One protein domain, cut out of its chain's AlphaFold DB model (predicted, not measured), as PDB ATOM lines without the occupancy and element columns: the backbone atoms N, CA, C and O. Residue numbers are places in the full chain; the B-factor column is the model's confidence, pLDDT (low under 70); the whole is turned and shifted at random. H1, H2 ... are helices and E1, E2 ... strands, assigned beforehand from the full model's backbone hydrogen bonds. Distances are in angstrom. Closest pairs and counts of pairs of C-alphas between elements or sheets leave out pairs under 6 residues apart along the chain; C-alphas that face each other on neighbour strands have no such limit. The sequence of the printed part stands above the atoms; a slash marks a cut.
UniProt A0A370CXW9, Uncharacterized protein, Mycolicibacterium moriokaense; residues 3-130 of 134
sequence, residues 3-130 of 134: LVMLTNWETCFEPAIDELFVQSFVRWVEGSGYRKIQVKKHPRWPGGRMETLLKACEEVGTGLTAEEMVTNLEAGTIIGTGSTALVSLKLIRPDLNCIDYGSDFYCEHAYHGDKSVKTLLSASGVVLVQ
ATOM      1  N   LEU A   3     140.297 127.308 132.608       79.50
ATOM      2  CA  LEU A   3     138.894 127.170 132.966       79.50
ATOM      3  C   LEU A   3     138.265 128.561 133.019       79.50
ATOM      4  O   LEU A   3     138.804 129.424 133.708       79.50
ATOM      5  N   VAL A   4     137.116 128.754 132.367       78.81
ATOM      6  CA  VAL A   4     136.230 129.891 132.648       78.81
ATOM      7  C   VAL A   4     135.017 129.448 133.449       78.81
ATOM      8  O   VAL A   4     134.290 128.544 133.046       78.81
ATOM      9  N   MET A   5     134.770 130.130 134.557       83.19
ATOM     10  CA  MET A   5     133.604 129.938 135.406       83.19
ATOM     11  C   MET A   5     132.565 131.036 135.165       83.19
ATOM     12  O   MET A   5     132.906 132.217 135.176       83.19
ATOM     13  N   LEU A   6     131.300 130.658 134.987       79.62
ATOM     14  CA  LEU A   6     130.153 131.568 134.932       79.62
ATOM     15  C   LEU A   6     129.519 131.665 136.327       79.62
ATOM     16  O   LEU A   6     128.970 130.674 136.788       79.62
ATOM     17  N   THR A   7     129.543 132.817 136.999       69.81
ATOM     18  CA  THR A   7     129.005 132.938 138.374       69.81
ATOM     19  C   THR A   7     127.527 133.335 138.386       69.81
ATOM     20  O   THR A   7     127.188 134.509 138.499       69.81
ATOM     21  N   ASN A   8     126.607 132.375 138.242       66.69
ATOM     22  CA  ASN A   8     125.161 132.654 138.187       66.69
ATOM     23  C   ASN A   8     124.342 132.215 139.421       66.69
ATOM     24  O   ASN A   8     123.126 132.382 139.383       66.69
ATOM     25  N   TRP A   9     124.954 131.679 140.487       65.06
ATOM     26  CA  TRP A   9     124.225 130.948 141.548       65.06
ATOM     27  C   TRP A   9     124.252 131.539 142.967       65.06
ATOM     28  O   TRP A   9     123.446 131.100 143.783       65.06
ATOM     29  N   GLU A  10     125.113 132.509 143.298       57.78
ATOM     30  CA  GLU A  10     125.366 132.939 144.699       57.78
ATOM     31  C   GLU A  10     124.176 133.625 145.410       57.78
ATOM     32  O   GLU A  10     124.308 134.140 146.517       57.78
ATOM     33  N   THR A  11     122.990 133.640 144.802       55.44
ATOM     34  CA  THR A  11     121.777 134.257 145.362       55.44
ATOM     35  C   THR A  11     120.563 133.334 145.381       55.44
ATOM     36  O   THR A  11     119.465 133.787 145.694       55.44
ATOM     37  N   CYS A  12     120.710 132.069 144.987       63.84
ATOM     38  CA  CYS A  12     119.572 131.165 144.807       63.84
ATOM     39  C   CYS A  12     119.306 130.252 146.009       63.84
ATOM     40  O   CYS A  12     118.325 129.513 145.998       63.84
ATOM     41  N   PHE A  13     120.154 130.309 147.037       74.19
ATOM     42  CA  PHE A  13     120.131 129.391 148.168       74.19
ATOM     43  C   PHE A  13     120.038 130.114 149.512       74.19
ATOM     44  O   PHE A  13     120.475 131.256 149.665       74.19
ATOM     45  N   GLU A  14     119.523 129.406 150.517       79.81
ATOM     46  CA  GLU A  14     119.739 129.781 151.914       79.81
ATOM     47  C   GLU A  14     121.244 129.731 152.249       79.81
ATOM     48  O   GLU A  14     121.952 128.872 151.716       79.81
ATOM     49  N   PRO A  15     121.760 130.577 153.163       81.00
ATOM     50  CA  PRO A  15     123.203 130.701 153.398       81.00
ATOM     51  C   PRO A  15     123.948 129.395 153.723       81.00
ATOM     52  O   PRO A  15     125.106 129.246 153.344       81.00
ATOM     53  N   ALA A  16     123.302 128.450 154.418       80.94
ATOM     54  CA  ALA A  16     123.899 127.152 154.747       80.94
ATOM     55  C   ALA A  16     123.985 126.211 153.529       80.94
ATOM     56  O   ALA A  16     124.956 125.473 153.377       80.94
ATOM     57  N   ILE A  17     122.980 126.263 152.649       82.38
ATOM     58  CA  ILE A  17     122.926 125.507 151.390       82.38
ATOM     59  C   ILE A  17     123.948 126.074 150.397       82.38
ATOM     60  O   ILE A  17     124.660 125.311 149.746       82.38
ATOM     61  N   ASP A  18     124.078 127.401 150.348       81.62
ATOM     62  CA  ASP A  18     125.112 128.092 149.573       81.62
ATOM     63  C   ASP A  18     126.521 127.657 149.997       81.62
ATOM     64  O   ASP A  18     127.329 127.254 149.164       81.62
ATOM     65  N   GLU A  19     126.806 127.657 151.300       84.69
ATOM     66  CA  GLU A  19     128.120 127.271 151.813       84.69
ATOM     67  C   GLU A  19     128.487 125.820 151.466       84.69
ATOM     68  O   GLU A  19     129.603 125.560 151.006       84.69
ATOM     69  N   LEU A  20     127.540 124.889 151.613       86.38
ATOM     70  CA  LEU A  20     127.720 123.489 151.226       86.38
ATOM     71  C   LEU A  20     128.070 123.362 149.733       86.38
ATOM     72  O   LEU A  20     129.023 122.665 149.365       86.38
ATOM     73  N   PHE A  21     127.314 124.054 148.879       86.50
ATOM     74  CA  PHE A  21     127.505 124.027 147.433       86.50
ATOM     75  C   PHE A  21     128.868 124.596 147.034       86.50
ATOM     76  O   PHE A  21     129.634 123.945 146.318       86.50
ATOM     77  N   VAL A  22     129.209 125.781 147.548       85.44
ATOM     78  CA  VAL A  22     130.463 126.469 147.232       85.44
ATOM     79  C   VAL A  22     131.670 125.643 147.679       85.44
ATOM     80  O   VAL A  22     132.612 125.475 146.905       85.44
ATOM     81  N   GLN A  23     131.651 125.061 148.883       87.00
ATOM     82  CA  GLN A  23     132.751 124.215 149.360       87.00
ATOM     83  C   GLN A  23     132.923 122.937 148.528       87.00
ATOM     84  O   GLN A  23     134.050 122.479 148.321       87.00
ATOM     85  N   SER A  24     131.825 122.332 148.072       89.25
ATOM     86  CA  SER A  24     131.883 121.155 147.199       89.25
ATOM     87  C   SER A  24     132.452 121.519 145.824       89.25
ATOM     88  O   SER A  24     133.398 120.880 145.360       89.25
ATOM     89  N   PHE A  25     131.978 122.618 145.229       88.44
ATOM     90  CA  PHE A  25     132.490 123.126 143.958       88.44
ATOM     91  C   PHE A  25     133.991 123.438 144.018       88.44
ATOM     92  O   PHE A  25     134.750 122.989 143.160       88.44
ATOM     93  N   VAL A  26     134.442 124.170 145.044       87.06
ATOM     94  CA  VAL A  26     135.858 124.548 145.198       87.06
ATOM     95  C   VAL A  26     136.742 123.306 145.300       87.06
ATOM     96  O   VAL A  26     137.742 123.220 144.589       87.06
ATOM     97  N   ARG A  27     136.348 122.306 146.104       88.44
ATOM     98  CA  ARG A  27     137.077 121.029 146.211       88.44
ATOM     99  C   ARG A  27     137.180 120.314 144.865       88.44
ATOM    100  O   ARG A  27     138.242 119.797 144.520       88.44
ATOM    101  N   TRP A  28     136.099 120.303 144.091       89.19
ATOM    102  CA  TRP A  28     136.090 119.685 142.770       89.19
ATOM    103  C   TRP A  28     136.975 120.436 141.756       89.19
ATOM    104  O   TRP A  28     137.733 119.812 141.005       89.19
ATOM    105  N   VAL A  29     136.967 121.773 141.765       87.81
ATOM    106  CA  VAL A  29     137.865 122.582 140.921       87.81
ATOM    107  C   VAL A  29     139.334 122.391 141.315       87.81
ATOM    108  O   VAL A  29     140.182 122.210 140.441       87.81
ATOM    109  N   GLU A  30     139.658 122.363 142.608       86.12
ATOM    110  CA  GLU A  30     141.031 122.098 143.064       86.12
ATOM    111  C   GLU A  30     141.501 120.678 142.687       86.12
ATOM    112  O   GLU A  30     142.669 120.484 142.343       86.12
ATOM    113  N   GLY A  31     140.595 119.694 142.679       87.94
ATOM    114  CA  GLY A  31     140.884 118.306 142.302       87.94
ATOM    115  C   GLY A  31     140.981 118.031 140.795       87.94
ATOM    116  O   GLY A  31     141.498 116.988 140.399       87.94
ATOM    117  N   SER A  32     140.521 118.944 139.935       85.56
ATOM    118  CA  SER A  32     140.447 118.733 138.475       85.56
ATOM    119  C   SER A  32     141.699 119.179 137.705       85.56
ATOM    120  O   SER A  32     141.808 118.948 136.500       85.56
ATOM    121  N   GLY A  33     142.687 119.772 138.387       85.81
ATOM    122  CA  GLY A  33     144.006 120.074 137.817       85.81
ATOM    123  C   GLY A  33     144.057 121.291 136.881       85.81
ATOM    124  O   GLY A  33     145.045 121.470 136.153       85.81
ATOM    125  N   TYR A  34     143.027 122.144 136.880       86.06
ATOM    126  CA  TYR A  34     143.059 123.423 136.167       86.06
ATOM    127  C   TYR A  34     144.137 124.341 136.755       86.06
ATOM    128  O   TYR A  34     144.239 124.519 137.962       86.06
ATOM    129  N   ARG A  35     144.966 124.930 135.882       81.50
ATOM    130  CA  ARG A  35     146.104 125.780 136.297       81.50
ATOM    131  C   ARG A  35     145.828 127.275 136.178       81.50
ATOM    132  O   ARG A  35     146.540 128.070 136.773       81.50
ATOM    133  N   LYS A  36     144.839 127.643 135.363       86.50
ATOM    134  CA  LYS A  36     144.391 129.021 135.165       86.50
ATOM    135  C   LYS A  36     142.879 129.041 135.322       86.50
ATOM    136  O   LYS A  36     142.191 128.373 134.548       86.50
ATOM    137  N   ILE A  37     142.398 129.776 136.317       87.31
ATOM    138  CA  ILE A  37     140.975 129.941 136.601       87.31
ATOM    139  C   ILE A  37     140.607 131.376 136.249       87.31
ATOM    140  O   ILE A  37     141.197 132.332 136.751       87.31
ATOM    141  N   GLN A  38     139.645 131.509 135.353       88.62
ATOM    142  CA  GLN A  38     139.082 132.772 134.922       88.62
ATOM    143  C   GLN A  38     137.608 132.816 135.312       88.62
ATOM    144  O   GLN A  38     136.930 131.788 135.313       88.62
ATOM    145  N   VAL A  39     137.105 133.996 135.651       87.69
ATOM    146  CA  VAL A  39     135.739 134.176 136.144       87.69
ATOM    147  C   VAL A  39     135.023 135.207 135.297       87.69
ATOM    148  O   VAL A  39     135.440 136.359 135.201       87.69
ATOM    149  N   LYS A  40     133.913 134.786 134.698       87.75
ATOM    150  CA  LYS A  40     132.956 135.662 134.042       87.75
ATOM    151  C   LYS A  40     131.808 135.928 135.000       87.75
ATOM    152  O   LYS A  40     130.947 135.074 135.221       87.75
ATOM    153  N   LYS A  41     131.780 137.152 135.517       85.44
ATOM    154  CA  LYS A  41     130.725 137.597 136.422       85.44
ATOM    155  C   LYS A  41     129.387 137.725 135.718       85.44
ATOM    156  O   LYS A  41     129.307 138.223 134.583       85.44
ATOM    157  N   HIS A  42     128.336 137.294 136.407       81.31
ATOM    158  CA  HIS A  42     126.977 137.546 135.963       81.31
ATOM    159  C   HIS A  42     126.673 139.057 136.045       81.31
ATOM    160  O   HIS A  42     127.026 139.696 137.035       81.31
ATOM    161  N   PRO A  43     125.990 139.664 135.053       79.50
ATOM    162  CA  PRO A  43     125.820 141.123 134.982       79.50
ATOM    163  C   PRO A  43     125.143 141.761 136.200       79.50
ATOM    164  O   PRO A  43     125.364 142.932 136.490       79.50
ATOM    165  N   ARG A  44     124.301 140.995 136.905       79.81
ATOM    166  CA  ARG A  44     123.607 141.448 138.123       79.81
ATOM    167  C   ARG A  44     124.352 141.109 139.417       79.81
ATOM    168  O   ARG A  44     123.971 141.620 140.461       79.81
ATOM    169  N   TRP A  45     125.388 140.271 139.350       74.94
ATOM    170  CA  TRP A  45     126.076 139.705 140.512       74.94
ATOM    171  C   TRP A  45     127.596 139.824 140.324       74.94
ATOM    172  O   TRP A  45     128.239 138.899 139.832       74.94
ATOM    173  N   PRO A  46     128.182 140.987 140.659       62.84
ATOM    174  CA  PRO A  46     129.587 141.283 140.379       62.84
ATOM    175  C   PRO A  46     130.581 140.643 141.369       62.84
ATOM    176  O   PRO A  46     131.750 141.036 141.383       62.84
ATOM    177  N   GLY A  47     130.153 139.684 142.190       64.62
ATOM    178  CA  GLY A  47     131.048 138.875 143.015       64.62
ATOM    179  C   GLY A  47     130.348 138.162 144.168       64.62
ATOM    180  O   GLY A  47     129.201 138.477 144.499       64.62
ATOM    181  N   GLY A  48     131.097 137.264 144.810       67.44
ATOM    182  CA  GLY A  48     130.693 136.596 146.041       67.44
ATOM    183  C   GLY A  48     131.706 135.578 146.563       67.44
ATOM    184  O   GLY A  48     132.911 135.669 146.305       67.44
ATOM    185  N   ARG A  49     131.218 134.671 147.414       70.50
ATOM    186  CA  ARG A  49     132.011 133.774 148.271       70.50
ATOM    187  C   ARG A  49     132.909 132.813 147.503       70.50
ATOM    188  O   ARG A  49     133.899 132.346 148.054       70.50
ATOM    189  N   MET A  50     132.602 132.487 146.256       73.38
ATOM    190  CA  MET A  50     133.432 131.544 145.522       73.38
ATOM    191  C   MET A  50     134.758 132.152 145.064       73.38
ATOM    192  O   MET A  50     135.795 131.494 145.120       73.38
ATOM    193  N   GLU A  51     134.738 133.420 144.656       72.31
ATOM    194  CA  GLU A  51     135.935 134.152 144.230       72.31
ATOM    195  C   GLU A  51     136.930 134.316 145.384       72.31
ATOM    196  O   GLU A  51     138.138 134.342 145.164       72.31
ATOM    197  N   THR A  52     136.436 134.376 146.627       73.50
ATOM    198  CA  THR A  52     137.292 134.449 147.818       73.50
ATOM    199  C   THR A  52     137.901 133.101 148.200       73.50
ATOM    200  O   THR A  52     138.943 133.073 148.853       73.50
ATOM    201  N   LEU A  53     137.272 131.989 147.805       74.19
ATOM    202  CA  LEU A  53     137.711 130.632 148.139       74.19
ATOM    203  C   LEU A  53     138.592 129.998 147.056       74.19
ATOM    204  O   LEU A  53     139.449 129.172 147.373       74.19
ATOM    205  N   LEU A  54     138.428 130.384 145.790       74.69
ATOM    206  CA  LEU A  54     139.302 129.938 144.707       74.69
ATOM    207  C   LEU A  54     140.641 130.687 144.753       74.69
ATOM    208  O   LEU A  54     140.705 131.916 144.721       74.69
ATOM    209  N   LYS A  55     141.751 129.941 144.789       65.25
ATOM    210  CA  LYS A  55     143.101 130.522 144.758       65.25
ATOM    211  C   LYS A  55     143.347 131.193 143.401       65.25
ATOM    212  O   LYS A  55     143.423 130.507 142.390       65.25
ATOM    213  N   ALA A  56     143.515 132.518 143.414       69.44
ATOM    214  CA  ALA A  56     143.892 133.358 142.273       69.44
ATOM    215  C   ALA A  56     143.042 133.135 141.003       69.44
ATOM    216  O   ALA A  56     143.451 132.446 140.068       69.44
ATOM    217  N   CYS A  57     141.875 133.778 140.951       81.38
ATOM    218  CA  CYS A  57     141.070 133.892 139.737       81.38
ATOM    219  C   CYS A  57     141.293 135.231 139.011       81.38
ATOM    220  O   CYS A  57     141.438 136.277 139.642       81.38
ATOM    221  N   GLU A  58     141.282 135.205 137.678       86.81
ATOM    222  CA  GLU A  58     141.296 136.401 136.825       86.81
ATOM    223  C   GLU A  58     139.876 136.694 136.324       86.81
ATOM    224  O   GLU A  58     139.224 135.819 135.757       86.81
ATOM    225  N   GLU A  59     139.383 137.918 136.501       87.19
ATOM    226  CA  GLU A  59     138.101 138.311 135.913       87.19
ATOM    227  C   GLU A  59     138.222 138.460 134.386       87.19
ATOM    228  O   GLU A  59     139.181 139.045 133.884       87.19
ATOM    229  N   VAL A  60     137.241 137.944 133.639       87.56
ATOM    230  CA  VAL A  60     137.186 138.021 132.173       87.56
ATOM    231  C   VAL A  60     135.815 138.458 131.671       87.56
ATOM    232  O   VAL A  60     134.785 138.239 132.310       87.56
ATOM    233  N   GLY A  61     135.792 139.054 130.475       86.56
ATOM    234  CA  GLY A  61     134.551 139.412 129.785       86.56
ATOM    235  C   GLY A  61     133.704 140.451 130.528       86.56
ATOM    236  O   GLY A  61     132.475 140.431 130.428       86.56
ATOM    237  N   THR A  62     134.324 141.341 131.303       86.94
ATOM    238  CA  THR A  62     133.641 142.481 131.925       86.94
ATOM    239  C   THR A  62     132.948 143.318 130.844       86.94
ATOM    240  O   THR A  62     133.549 143.653 129.826       86.94
ATOM    241  N   GLY A  63     131.660 143.613 131.037       86.00
ATOM    242  CA  GLY A  63     130.839 144.345 130.060       86.00
ATOM    243  C   GLY A  63     130.357 143.533 128.851       86.00
ATOM    244  O   GLY A  63     129.535 144.040 128.096       86.00
ATOM    245  N   LEU A  64     130.804 142.283 128.689       88.94
ATOM    246  CA  LEU A  64     130.359 141.388 127.619       88.94
ATOM    247  C   LEU A  64     129.281 140.415 128.106       88.94
ATOM    248  O   LEU A  64     129.219 140.051 129.288       88.94
ATOM    249  N   THR A  65     128.471 139.929 127.174       89.50
ATOM    250  CA  THR A  65     127.694 138.693 127.344       89.50
ATOM    251  C   THR A  65     128.625 137.473 127.376       89.50
ATOM    252  O   THR A  65     129.811 137.556 127.034       89.50
ATOM    253  N   ALA A  66     128.118 136.321 127.824       89.31
ATOM    254  CA  ALA A  66     128.908 135.088 127.792       89.31
ATOM    255  C   ALA A  66     129.203 134.673 126.338       89.31
ATOM    256  O   ALA A  66     130.308 134.228 126.027       89.31
ATOM    257  N   GLU A  67     128.230 134.882 125.455       91.56
ATOM    258  CA  GLU A  67     128.283 134.619 124.023       91.56
ATOM    259  C   GLU A  67     129.337 135.479 123.317       91.56
ATOM    260  O   GLU A  67     130.120 134.959 122.529       91.56
ATOM    261  N   GLU A  68     129.425 136.774 123.625       92.12
ATOM    262  CA  GLU A  68     130.481 137.633 123.071       92.12
ATOM    263  C   GLU A  68     131.862 137.217 123.580       92.12
ATOM    264  O   GLU A  68     132.804 137.096 122.797       92.12
ATOM    265  N   MET A  69     131.988 136.943 124.883       90.38
ATOM    266  CA  MET A  69     133.257 136.542 125.493       90.38
ATOM    267  C   MET A  69     133.806 135.245 124.880       90.38
ATOM    268  O   MET A  69     135.008 135.143 124.630       90.38
ATOM    269  N   VAL A  70     132.952 134.249 124.626       89.56
ATOM    270  CA  VAL A  70     133.410 132.914 124.213       89.56
ATOM    271  C   VAL A  70     134.024 132.874 122.817       89.56
ATOM    272  O   VAL A  70     134.839 131.997 122.518       89.56
ATOM    273  N   THR A  71     133.681 133.839 121.962       87.12
ATOM    274  CA  THR A  71     134.214 133.924 120.594       87.12
ATOM    275  C   THR A  71     135.737 134.050 120.564       87.12
ATOM    276  O   THR A  71     136.373 133.462 119.697       87.12
ATOM    277  N   ASN A  72     136.324 134.728 121.554       82.06
ATOM    278  CA  ASN A  72     137.764 134.988 121.642       82.06
ATOM    279  C   ASN A  72     138.450 134.177 122.750       82.06
ATOM    280  O   ASN A  72     139.579 134.469 123.141       82.06
ATOM    281  N   LEU A  73     137.755 133.184 123.309       81.88
ATOM    282  CA  LEU A  73     138.244 132.456 124.464       81.88
ATOM    283  C   LEU A  73     139.239 131.361 124.057       81.88
ATOM    284  O   LEU A  73     138.888 130.446 123.307       81.88
ATOM    285  N   GLU A  74     140.456 131.441 124.604       76.56
ATOM    286  CA  GLU A  74     141.516 130.424 124.467       76.56
ATOM    287  C   GLU A  74     141.324 129.211 125.400       76.56
ATOM    288  O   GLU A  74     142.029 128.206 125.286       76.56
ATOM    289  N   ALA A  75     140.408 129.301 126.370       67.31
ATOM    290  CA  ALA A  75     140.145 128.225 127.320       67.31
ATOM    291  C   ALA A  75     139.552 126.996 126.624       67.31
ATOM    292  O   ALA A  75     138.803 127.123 125.668       67.31
ATOM    293  N   GLY A  76     139.854 125.805 127.150       80.50
ATOM    294  CA  GLY A  76     139.285 124.544 126.657       80.50
ATOM    295  C   GLY A  76     138.041 124.099 127.427       80.50
ATOM    296  O   GLY A  76     137.426 123.095 127.074       80.50
ATOM    297  N   THR A  77     137.684 124.784 128.519       91.69
ATOM    298  CA  THR A  77     136.554 124.404 129.373       91.69
ATOM    299  C   THR A  77     135.828 125.624 129.931       91.69
ATOM    300  O   THR A  77     136.466 126.558 130.422       91.69
ATOM    301  N   ILE A  78     134.496 125.577 129.887       92.44
ATOM    302  CA  ILE A  78     133.591 126.523 130.542       92.44
ATOM    303  C   ILE A  78     132.708 125.762 131.520       92.44
ATOM    304  O   ILE A  78     132.190 124.698 131.180       92.44
ATOM    305  N   ILE A  79     132.526 126.317 132.714       91.44
ATOM    306  CA  ILE A  79     131.714 125.726 133.774       91.44
ATOM    307  C   ILE A  79     130.664 126.731 134.237       91.44
ATOM    308  O   ILE A  79     130.977 127.897 134.469       91.44
ATOM    309  N   GLY A  80     129.426 126.271 134.391       89.62
ATOM    310  CA  GLY A  80     128.348 126.998 135.061       89.62
ATOM    311  C   GLY A  80     127.536 126.066 135.963       89.62
ATOM    312  O   GLY A  80     127.813 124.872 136.016       89.62
ATOM    313  N   THR A  81     126.523 126.606 136.641       86.88
ATOM    314  CA  THR A  81     125.572 125.819 137.448       86.88
ATOM    315  C   THR A  81     124.159 126.236 137.078       86.88
ATOM    316  O   THR A  81     123.779 127.385 137.292       86.88
ATOM    317  N   GLY A  82     123.374 125.346 136.475       84.25
ATOM    318  CA  GLY A  82     122.010 125.645 136.030       84.25
ATOM    319  C   GLY A  82     121.928 126.792 135.014       84.25
ATOM    320  O   GLY A  82     120.873 127.400 134.845       84.25
ATOM    321  N   SER A  83     123.040 127.136 134.354       87.12
ATOM    322  CA  SER A  83     123.115 128.286 133.451       87.12
ATOM    323  C   SER A  83     122.730 127.886 132.035       87.12
ATOM    324  O   SER A  83     123.477 127.186 131.351       87.12
ATOM    325  N   THR A  84     121.598 128.390 131.543       89.81
ATOM    326  CA  THR A  84     121.171 128.160 130.153       89.81
ATOM    327  C   THR A  84     122.112 128.791 129.127       89.81
ATOM    328  O   THR A  84     122.115 128.354 127.979       89.81
ATOM    329  N   ALA A  85     122.979 129.729 129.530       90.81
ATOM    330  CA  ALA A  85     124.035 130.251 128.665       90.81
ATOM    331  C   ALA A  85     124.936 129.124 128.131       90.81
ATOM    332  O   ALA A  85     125.351 129.180 126.979       90.81
ATOM    333  N   LEU A  86     125.170 128.051 128.903       93.31
ATOM    334  CA  LEU A  86     125.965 126.897 128.457       93.31
ATOM    335  C   LEU A  86     125.420 126.258 127.168       93.31
ATOM    336  O   LEU A  86     126.204 125.754 126.368       93.31
ATOM    337  N   VAL A  87     124.105 126.331 126.927       94.88
ATOM    338  CA  VAL A  87     123.482 125.866 125.679       94.88
ATOM    339  C   VAL A  87     123.961 126.710 124.498       94.88
ATOM    340  O   VAL A  87     124.458 126.162 123.515       94.88
ATOM    341  N   SER A  88     123.870 128.040 124.604       93.81
ATOM    342  CA  SER A  88     124.345 128.972 123.575       93.81
ATOM    343  C   SER A  88     125.838 128.791 123.311       93.81
ATOM    344  O   SER A  88     126.267 128.703 122.163       93.81
ATOM    345  N   LEU A  89     126.635 128.676 124.375       93.44
ATOM    346  CA  LEU A  89     128.086 128.521 124.277       93.44
ATOM    347  C   LEU A  89     128.469 127.231 123.549       93.44
ATOM    348  O   LEU A  89     129.360 127.258 122.701       93.44
ATOM    349  N   LYS A  90     127.757 126.128 123.814       93.00
ATOM    350  CA  LYS A  90     127.990 124.852 123.132       93.00
ATOM    351  C   LYS A  90     127.644 124.905 121.642       93.00
ATOM    352  O   LYS A  90     128.295 124.227 120.851       93.00
ATOM    353  N   LEU A  91     126.668 125.727 121.251       92.12
ATOM    354  CA  LEU A  91     126.314 125.951 119.846       92.12
ATOM    355  C   LEU A  91     127.321 126.859 119.122       92.12
ATOM    356  O   LEU A  91     127.668 126.580 117.977       92.12
ATOM    357  N   ILE A  92     127.800 127.926 119.771       92.81
ATOM    358  CA  ILE A  92     128.745 128.894 119.176       92.81
ATOM    359  C   ILE A  92     130.156 128.297 119.073       92.81
ATOM    360  O   ILE A  92     130.848 128.492 118.074       92.81
ATOM    361  N   ARG A  93     130.593 127.575 120.108       91.50
ATOM    362  CA  ARG A  93     131.931 126.987 120.225       91.50
ATOM    363  C   ARG A  93     131.828 125.505 120.615       91.50
ATOM    364  O   ARG A  93     132.087 125.141 121.766       91.50
ATOM    365  N   PRO A  94     131.437 124.622 119.674       90.88
ATOM    366  CA  PRO A  94     131.240 123.195 119.953       90.88
ATOM    367  C   PRO A  94     132.522 122.473 120.384       90.88
ATOM    368  O   PRO A  94     132.438 121.431 121.040       90.88
ATOM    369  N   ASP A  95     133.686 123.038 120.051       90.75
ATOM    370  CA  ASP A  95     135.016 122.589 120.464       90.75
ATOM    371  C   ASP A  95     135.280 122.766 121.967       90.75
ATOM    372  O   ASP A  95     136.120 122.064 122.530       90.75
ATOM    373  N   LEU A  96     134.544 123.654 122.639       89.56
ATOM    374  CA  LEU A  96     134.686 123.856 124.073       89.56
ATOM    375  C   LEU A  96     134.019 122.740 124.868       89.56
ATOM    376  O   LEU A  96     132.897 122.289 124.586       89.56
ATOM    377  N   ASN A  97     134.693 122.342 125.942       92.50
ATOM    378  CA  ASN A  97     134.097 121.501 126.959       92.50
ATOM    379  C   ASN A  97     133.179 122.358 127.843       92.50
ATOM    380  O   ASN A  97     133.659 123.121 128.680       92.50
ATOM    381  N   CYS A  98     131.869 122.275 127.631       94.50
ATOM    382  CA  CYS A  98     130.884 122.943 128.478       94.50
ATOM    383  C   CYS A  98     130.439 121.969 129.564       94.50
ATOM    384  O   CYS A  98     129.935 120.891 129.248       94.50
ATOM    385  N   ILE A  99     130.622 122.356 130.819       94.56
ATOM    386  CA  ILE A  99     130.245 121.572 131.987       94.56
ATOM    387  C   ILE A  99     129.204 122.350 132.784       94.56
ATOM    388  O   ILE A  99     129.322 123.557 132.996       94.56
ATOM    389  N   ASP A 100     128.212 121.627 133.262       93.69
ATOM    390  CA  ASP A 100     127.329 122.064 134.323       93.69
ATOM    391  C   ASP A 100     127.692 121.312 135.610       93.69
ATOM    392  O   ASP A 100     127.766 120.082 135.604       93.69
ATOM    393  N   TYR A 101     127.963 122.040 136.694       91.94
ATOM    394  CA  TYR A 101     128.263 121.457 138.001       91.94
ATOM    395  C   TYR A 101     127.044 121.527 138.917       91.94
ATOM    396  O   TYR A 101     126.503 122.599 139.151       91.94
ATOM    397  N   GLY A 102     126.653 120.398 139.499       88.94
ATOM    398  CA  GLY A 102     125.672 120.317 140.573       88.94
ATOM    399  C   GLY A 102     124.256 120.744 140.190       88.94
ATOM    400  O   GLY A 102     123.514 121.186 141.065       88.94
ATOM    401  N   SER A 103     123.840 120.625 138.919       87.44
ATOM    402  CA  SER A 103     122.452 120.929 138.522       87.44
ATOM    403  C   SER A 103     121.404 120.110 139.260       87.44
ATOM    404  O   SER A 103     120.274 120.563 139.371       87.44
ATOM    405  N   ASP A 104     121.720 118.914 139.748       82.38
ATOM    406  CA  ASP A 104     120.809 118.138 140.586       82.38
ATOM    407  C   ASP A 104     120.525 118.834 141.917       82.38
ATOM    408  O   ASP A 104     119.361 119.069 142.239       82.38
ATOM    409  N   PHE A 105     121.579 119.236 142.624       87.50
ATOM    410  CA  PHE A 105     121.473 120.022 143.848       87.50
ATOM    411  C   PHE A 105     120.801 121.376 143.584       87.50
ATOM    412  O   PHE A 105     119.876 121.784 144.283       87.50
ATOM    413  N   TYR A 106     121.220 122.055 142.517       84.12
ATOM    414  CA  TYR A 106     120.688 123.361 142.153       84.12
ATOM    415  C   TYR A 106     119.202 123.301 141.777       84.12
ATOM    416  O   TYR A 106     118.431 124.136 142.232       84.12
ATOM    417  N   CYS A 107     118.763 122.312 140.994       87.38
ATOM    418  CA  CYS A 107     117.350 122.170 140.634       87.38
ATOM    419  C   CYS A 107     116.475 121.893 141.863       87.38
ATOM    420  O   CYS A 107     115.372 122.428 141.955       87.38
ATOM    421  N   GLU A 108     116.962 121.097 142.817       88.38
ATOM    422  CA  GLU A 108     116.234 120.819 144.057       88.38
ATOM    423  C   GLU A 108     116.021 122.101 144.875       88.38
ATOM    424  O   GLU A 108     114.895 122.429 145.248       88.38
ATOM    425  N   HIS A 109     117.091 122.868 145.091       85.38
ATOM    426  CA  HIS A 109     117.073 123.993 146.024       85.38
ATOM    427  C   HIS A 109     116.667 125.336 145.397       85.38
ATOM    428  O   HIS A 109     115.992 126.124 146.053       85.38
ATOM    429  N   ALA A 110     117.040 125.603 144.143       83.19
ATOM    430  CA  ALA A 110     116.749 126.865 143.455       83.19
ATOM    431  C   ALA A 110     115.500 126.798 142.565       83.19
ATOM    432  O   ALA A 110     114.851 127.820 142.345       83.19
ATOM    433  N   TYR A 111     115.167 125.615 142.035       85.00
ATOM    434  CA  TYR A 111     114.029 125.416 141.127       85.00
ATOM    435  C   TYR A 111     112.933 124.516 141.704       85.00
ATOM    436  O   TYR A 111     112.061 124.061 140.966       85.00
ATOM    437  N   HIS A 112     112.943 124.283 143.020       87.00
ATOM    438  CA  HIS A 112     111.909 123.524 143.732       87.00
ATOM    439  C   HIS A 112     111.640 122.137 143.116       87.00
ATOM    440  O   HIS A 112     110.495 121.698 143.004       87.00
ATOM    441  N   GLY A 113     112.708 121.465 142.675       87.56
ATOM    442  CA  GLY A 113     112.656 120.129 142.084       87.56
ATOM    443  C   GLY A 113     112.384 120.093 140.574       87.56
ATOM    444  O   GLY A 113     112.351 119.000 139.999       87.56
ATOM    445  N   ASP A 114     112.221 121.237 139.899       90.31
ATOM    446  CA  ASP A 114     112.080 121.284 138.438       90.31
ATOM    447  C   ASP A 114     113.410 120.932 137.743       90.31
ATOM    448  O   ASP A 114     114.430 121.599 137.910       90.31
ATOM    449  N   LYS A 115     113.392 119.868 136.928       91.06
ATOM    450  CA  LYS A 115     114.563 119.306 136.225       91.06
ATOM    451  C   LYS A 115     114.613 119.657 134.732       91.06
ATOM    452  O   LYS A 115     115.407 119.074 133.986       91.06
ATOM    453  N   SER A 116     113.776 120.580 134.265       91.69
ATOM    454  CA  SER A 116     113.723 121.011 132.861       91.69
ATOM    455  C   SER A 116     115.064 121.571 132.380       91.69
ATOM    456  O   SER A 116     115.550 121.165 131.325       91.69
ATOM    457  N   VAL A 117     115.725 122.407 133.188       89.94
ATOM    458  CA  VAL A 117     117.048 122.973 132.870       89.94
ATOM    459  C   VAL A 117     118.104 121.877 132.737       89.94
ATOM    460  O   VAL A 117     118.830 121.848 131.745       89.94
ATOM    461  N   LYS A 118     118.145 120.914 133.665       92.12
ATOM    462  CA  LYS A 118     119.049 119.756 133.579       92.12
ATOM    463  C   LYS A 118     118.836 118.962 132.284       92.12
ATOM    464  O   LYS A 118     119.796 118.561 131.630       92.12
ATOM    465  N   THR A 119     117.574 118.762 131.904       93.25
ATOM    466  CA  THR A 119     117.201 118.045 130.675       93.25
ATOM    467  C   THR A 119     117.675 118.801 129.433       93.25
ATOM    468  O   THR A 119     118.275 118.203 128.542       93.25
ATOM    469  N   LEU A 120     117.469 120.120 129.400       94.25
ATOM    470  CA  LEU A 120     117.922 120.993 128.317       94.25
ATOM    471  C   LEU A 120     119.451 120.986 128.165       94.25
ATOM    472  O   LEU A 120     119.950 120.855 127.048       94.25
ATOM    473  N   LEU A 121     120.190 121.093 129.272       94.50
ATOM    474  CA  LEU A 121     121.657 121.066 129.279       94.50
ATOM    475  C   LEU A 121     122.198 119.724 128.773       94.50
ATOM    476  O   LEU A 121     123.071 119.685 127.908       94.50
ATOM    477  N   SER A 122     121.635 118.611 129.246       94.50
ATOM    478  CA  SER A 122     122.036 117.289 128.761       94.50
ATOM    479  C   SER A 122     121.767 117.125 127.263       94.50
ATOM    480  O   SER A 122     122.601 116.571 126.549       94.50
ATOM    481  N   ALA A 123     120.614 117.595 126.777       95.06
ATOM    482  CA  ALA A 123     120.224 117.466 125.375       95.06
ATOM    483  C   ALA A 123     121.100 118.303 124.428       95.06
ATOM    484  O   ALA A 123     121.254 117.941 123.263       95.06
ATOM    485  N   SER A 124     121.699 119.395 124.912       94.19
ATOM    486  CA  SER A 124     122.615 120.236 124.131       94.19
ATOM    487  C   SER A 124     124.069 119.753 124.147       94.19
ATOM    488  O   SER A 124     124.924 120.363 123.505       94.19
ATOM    489  N   GLY A 125     124.368 118.650 124.843       94.00
ATOM    490  CA  GLY A 125     125.719 118.094 124.937       94.00
ATOM    491  C   GLY A 125     126.608 118.785 125.975       94.00
ATOM    492  O   GLY A 125     127.834 118.702 125.873       94.00
ATOM    493  N   VAL A 126     126.012 119.470 126.956       95.69
ATOM    494  CA  VAL A 126     126.719 119.936 128.157       95.69
ATOM    495  C   VAL A 126     126.976 118.738 129.073       95.69
ATOM    496  O   VAL A 126     126.088 117.924 129.327       95.69
ATOM    497  N   VAL A 127     128.205 118.624 129.572       94.88
ATOM    498  CA  VAL A 127     128.604 117.563 130.501       94.88
ATOM    499  C   VAL A 127     128.058 117.891 131.883       94.88
ATOM    500  O   VAL A 127     128.375 118.936 132.439       94.88
ATOM    501  N   LEU A 128     127.260 116.994 132.454       94.25
ATOM    502  CA  LEU A 128     126.721 117.170 133.798       94.25
ATOM    503  C   LEU A 128     127.654 116.518 134.821       94.25
ATOM    504  O   LEU A 128     127.884 115.309 134.775       94.25
ATOM    505  N   VAL A 129     128.165 117.308 135.757       93.25
ATOM    506  CA  VAL A 129     128.923 116.845 136.921       93.25
ATOM    507  C   VAL A 129     128.013 116.958 138.130       93.25
ATOM    508  O   VAL A 129     127.519 118.039 138.427       93.25
ATOM    509  N   GLN A 130     127.769 115.854 138.826       89.88
ATOM    510  CA  GLN A 130     126.968 115.885 140.048       89.88
ATOM    511  C   GLN A 130     127.784 116.456 141.202       89.88
ATOM    512  O   GLN A 130     128.997 116.239 141.284       89.88
TER     513      GLN A 130
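Overview. This is residues 3 to 130 of the 134 residues of an uncharacterized protein of Mycolicibacterium moriokaense (UniProt A0A370CXW9). A strongly twisted sheet of six parallel strands runs through the middle, with H1 and H2 on one side of it and H3, H4 and H6 in a row on the other. H5 sits by the end of E5, near H1 and touching H6. The printed part has 128 residues, with named elements in the order E1, H1, E2, H2, E3, H3, E4, H4, E5, H5, H6, E6; the sheet runs E3, E2, E1, E4, E5, E6, and the class is mixed, helices and strands. The whole is compact, with a radius of gyration of the C-alphas of 13.6 A, and rounded, spanning 36 by 33 by 29 A.

Arrangement. E1, residues 3 to 7, is parallel to E2, residues 36 to 41, with N 5 and O 38 2.8 A apart, within hydrogen-bond range. H1, residues 15 to 31, only grazes the sheet with residues 21 to 29. H2, residues 49 to 53, also only grazes it and touches H1, the closest C-alphas being those of Val 22 and Met 50, 6.1 A apart. E3, residues 57 to 59, is an edge strand beside E2, with N 39 and O 58 at 2.8 A. H3, residues 66 to 71, only grazes the sheet. E4, residues 77 to 80, is parallel to E1, with N 6 and O 79 at 2.8 A. H4, residues 85 to 92, is on the sheet at a height of 9.2 A and runs along the strands, at 6 degrees to E4 on the local plane. H4 touches H3 at a shallow tilt of 26 degrees, the same way, the closest C-alphas being those of Glu 67 and Leu 89, 6.1 A apart. E5, residues 97 to 101, is parallel to E4, with N 99 and O 78 at 2.8 A. H5, residues 103 to 110, and H6, residues 116 to 123, only graze the sheet and form a helical hairpin; C-alphas 103 and 118 are closest, 6.1 A apart. E6, residues 127 to 129, is the other edge strand, parallel to E5, with N 100 and O 127 at 2.8 A. Strand-helix-strand units, two parallel neighbour strands with helices between, are E1, H1, E2; E2, H2, E3; E4, H4, E5; and E5, H5 H6, E6; E3, H3, E4 is a split one, and each crossover is right-handed. Every O i to N i+4 pair is within hydrogen-bond range in H1, H2, H4, H5 and H6, and 1 of 2 in H3.

Along the chain. E1 begins at C-alpha 3, (138.894, 127.170, 132.966). H1 measures 24.3 A and E2 16.2 A from first to last C-alpha. E6 ends at C-alpha 129, (128.923, 116.845, 136.921).

Size, cuts and confidence. The C-alphas of Ala 16 and Asn 72 are the farthest apart, at 36.7 A. The printed part has no cut and no long link. The mean pLDDT of the printed part is 84.9; residues 7 to 12, 46 to 48, 55 to 56 and 75 are under 70.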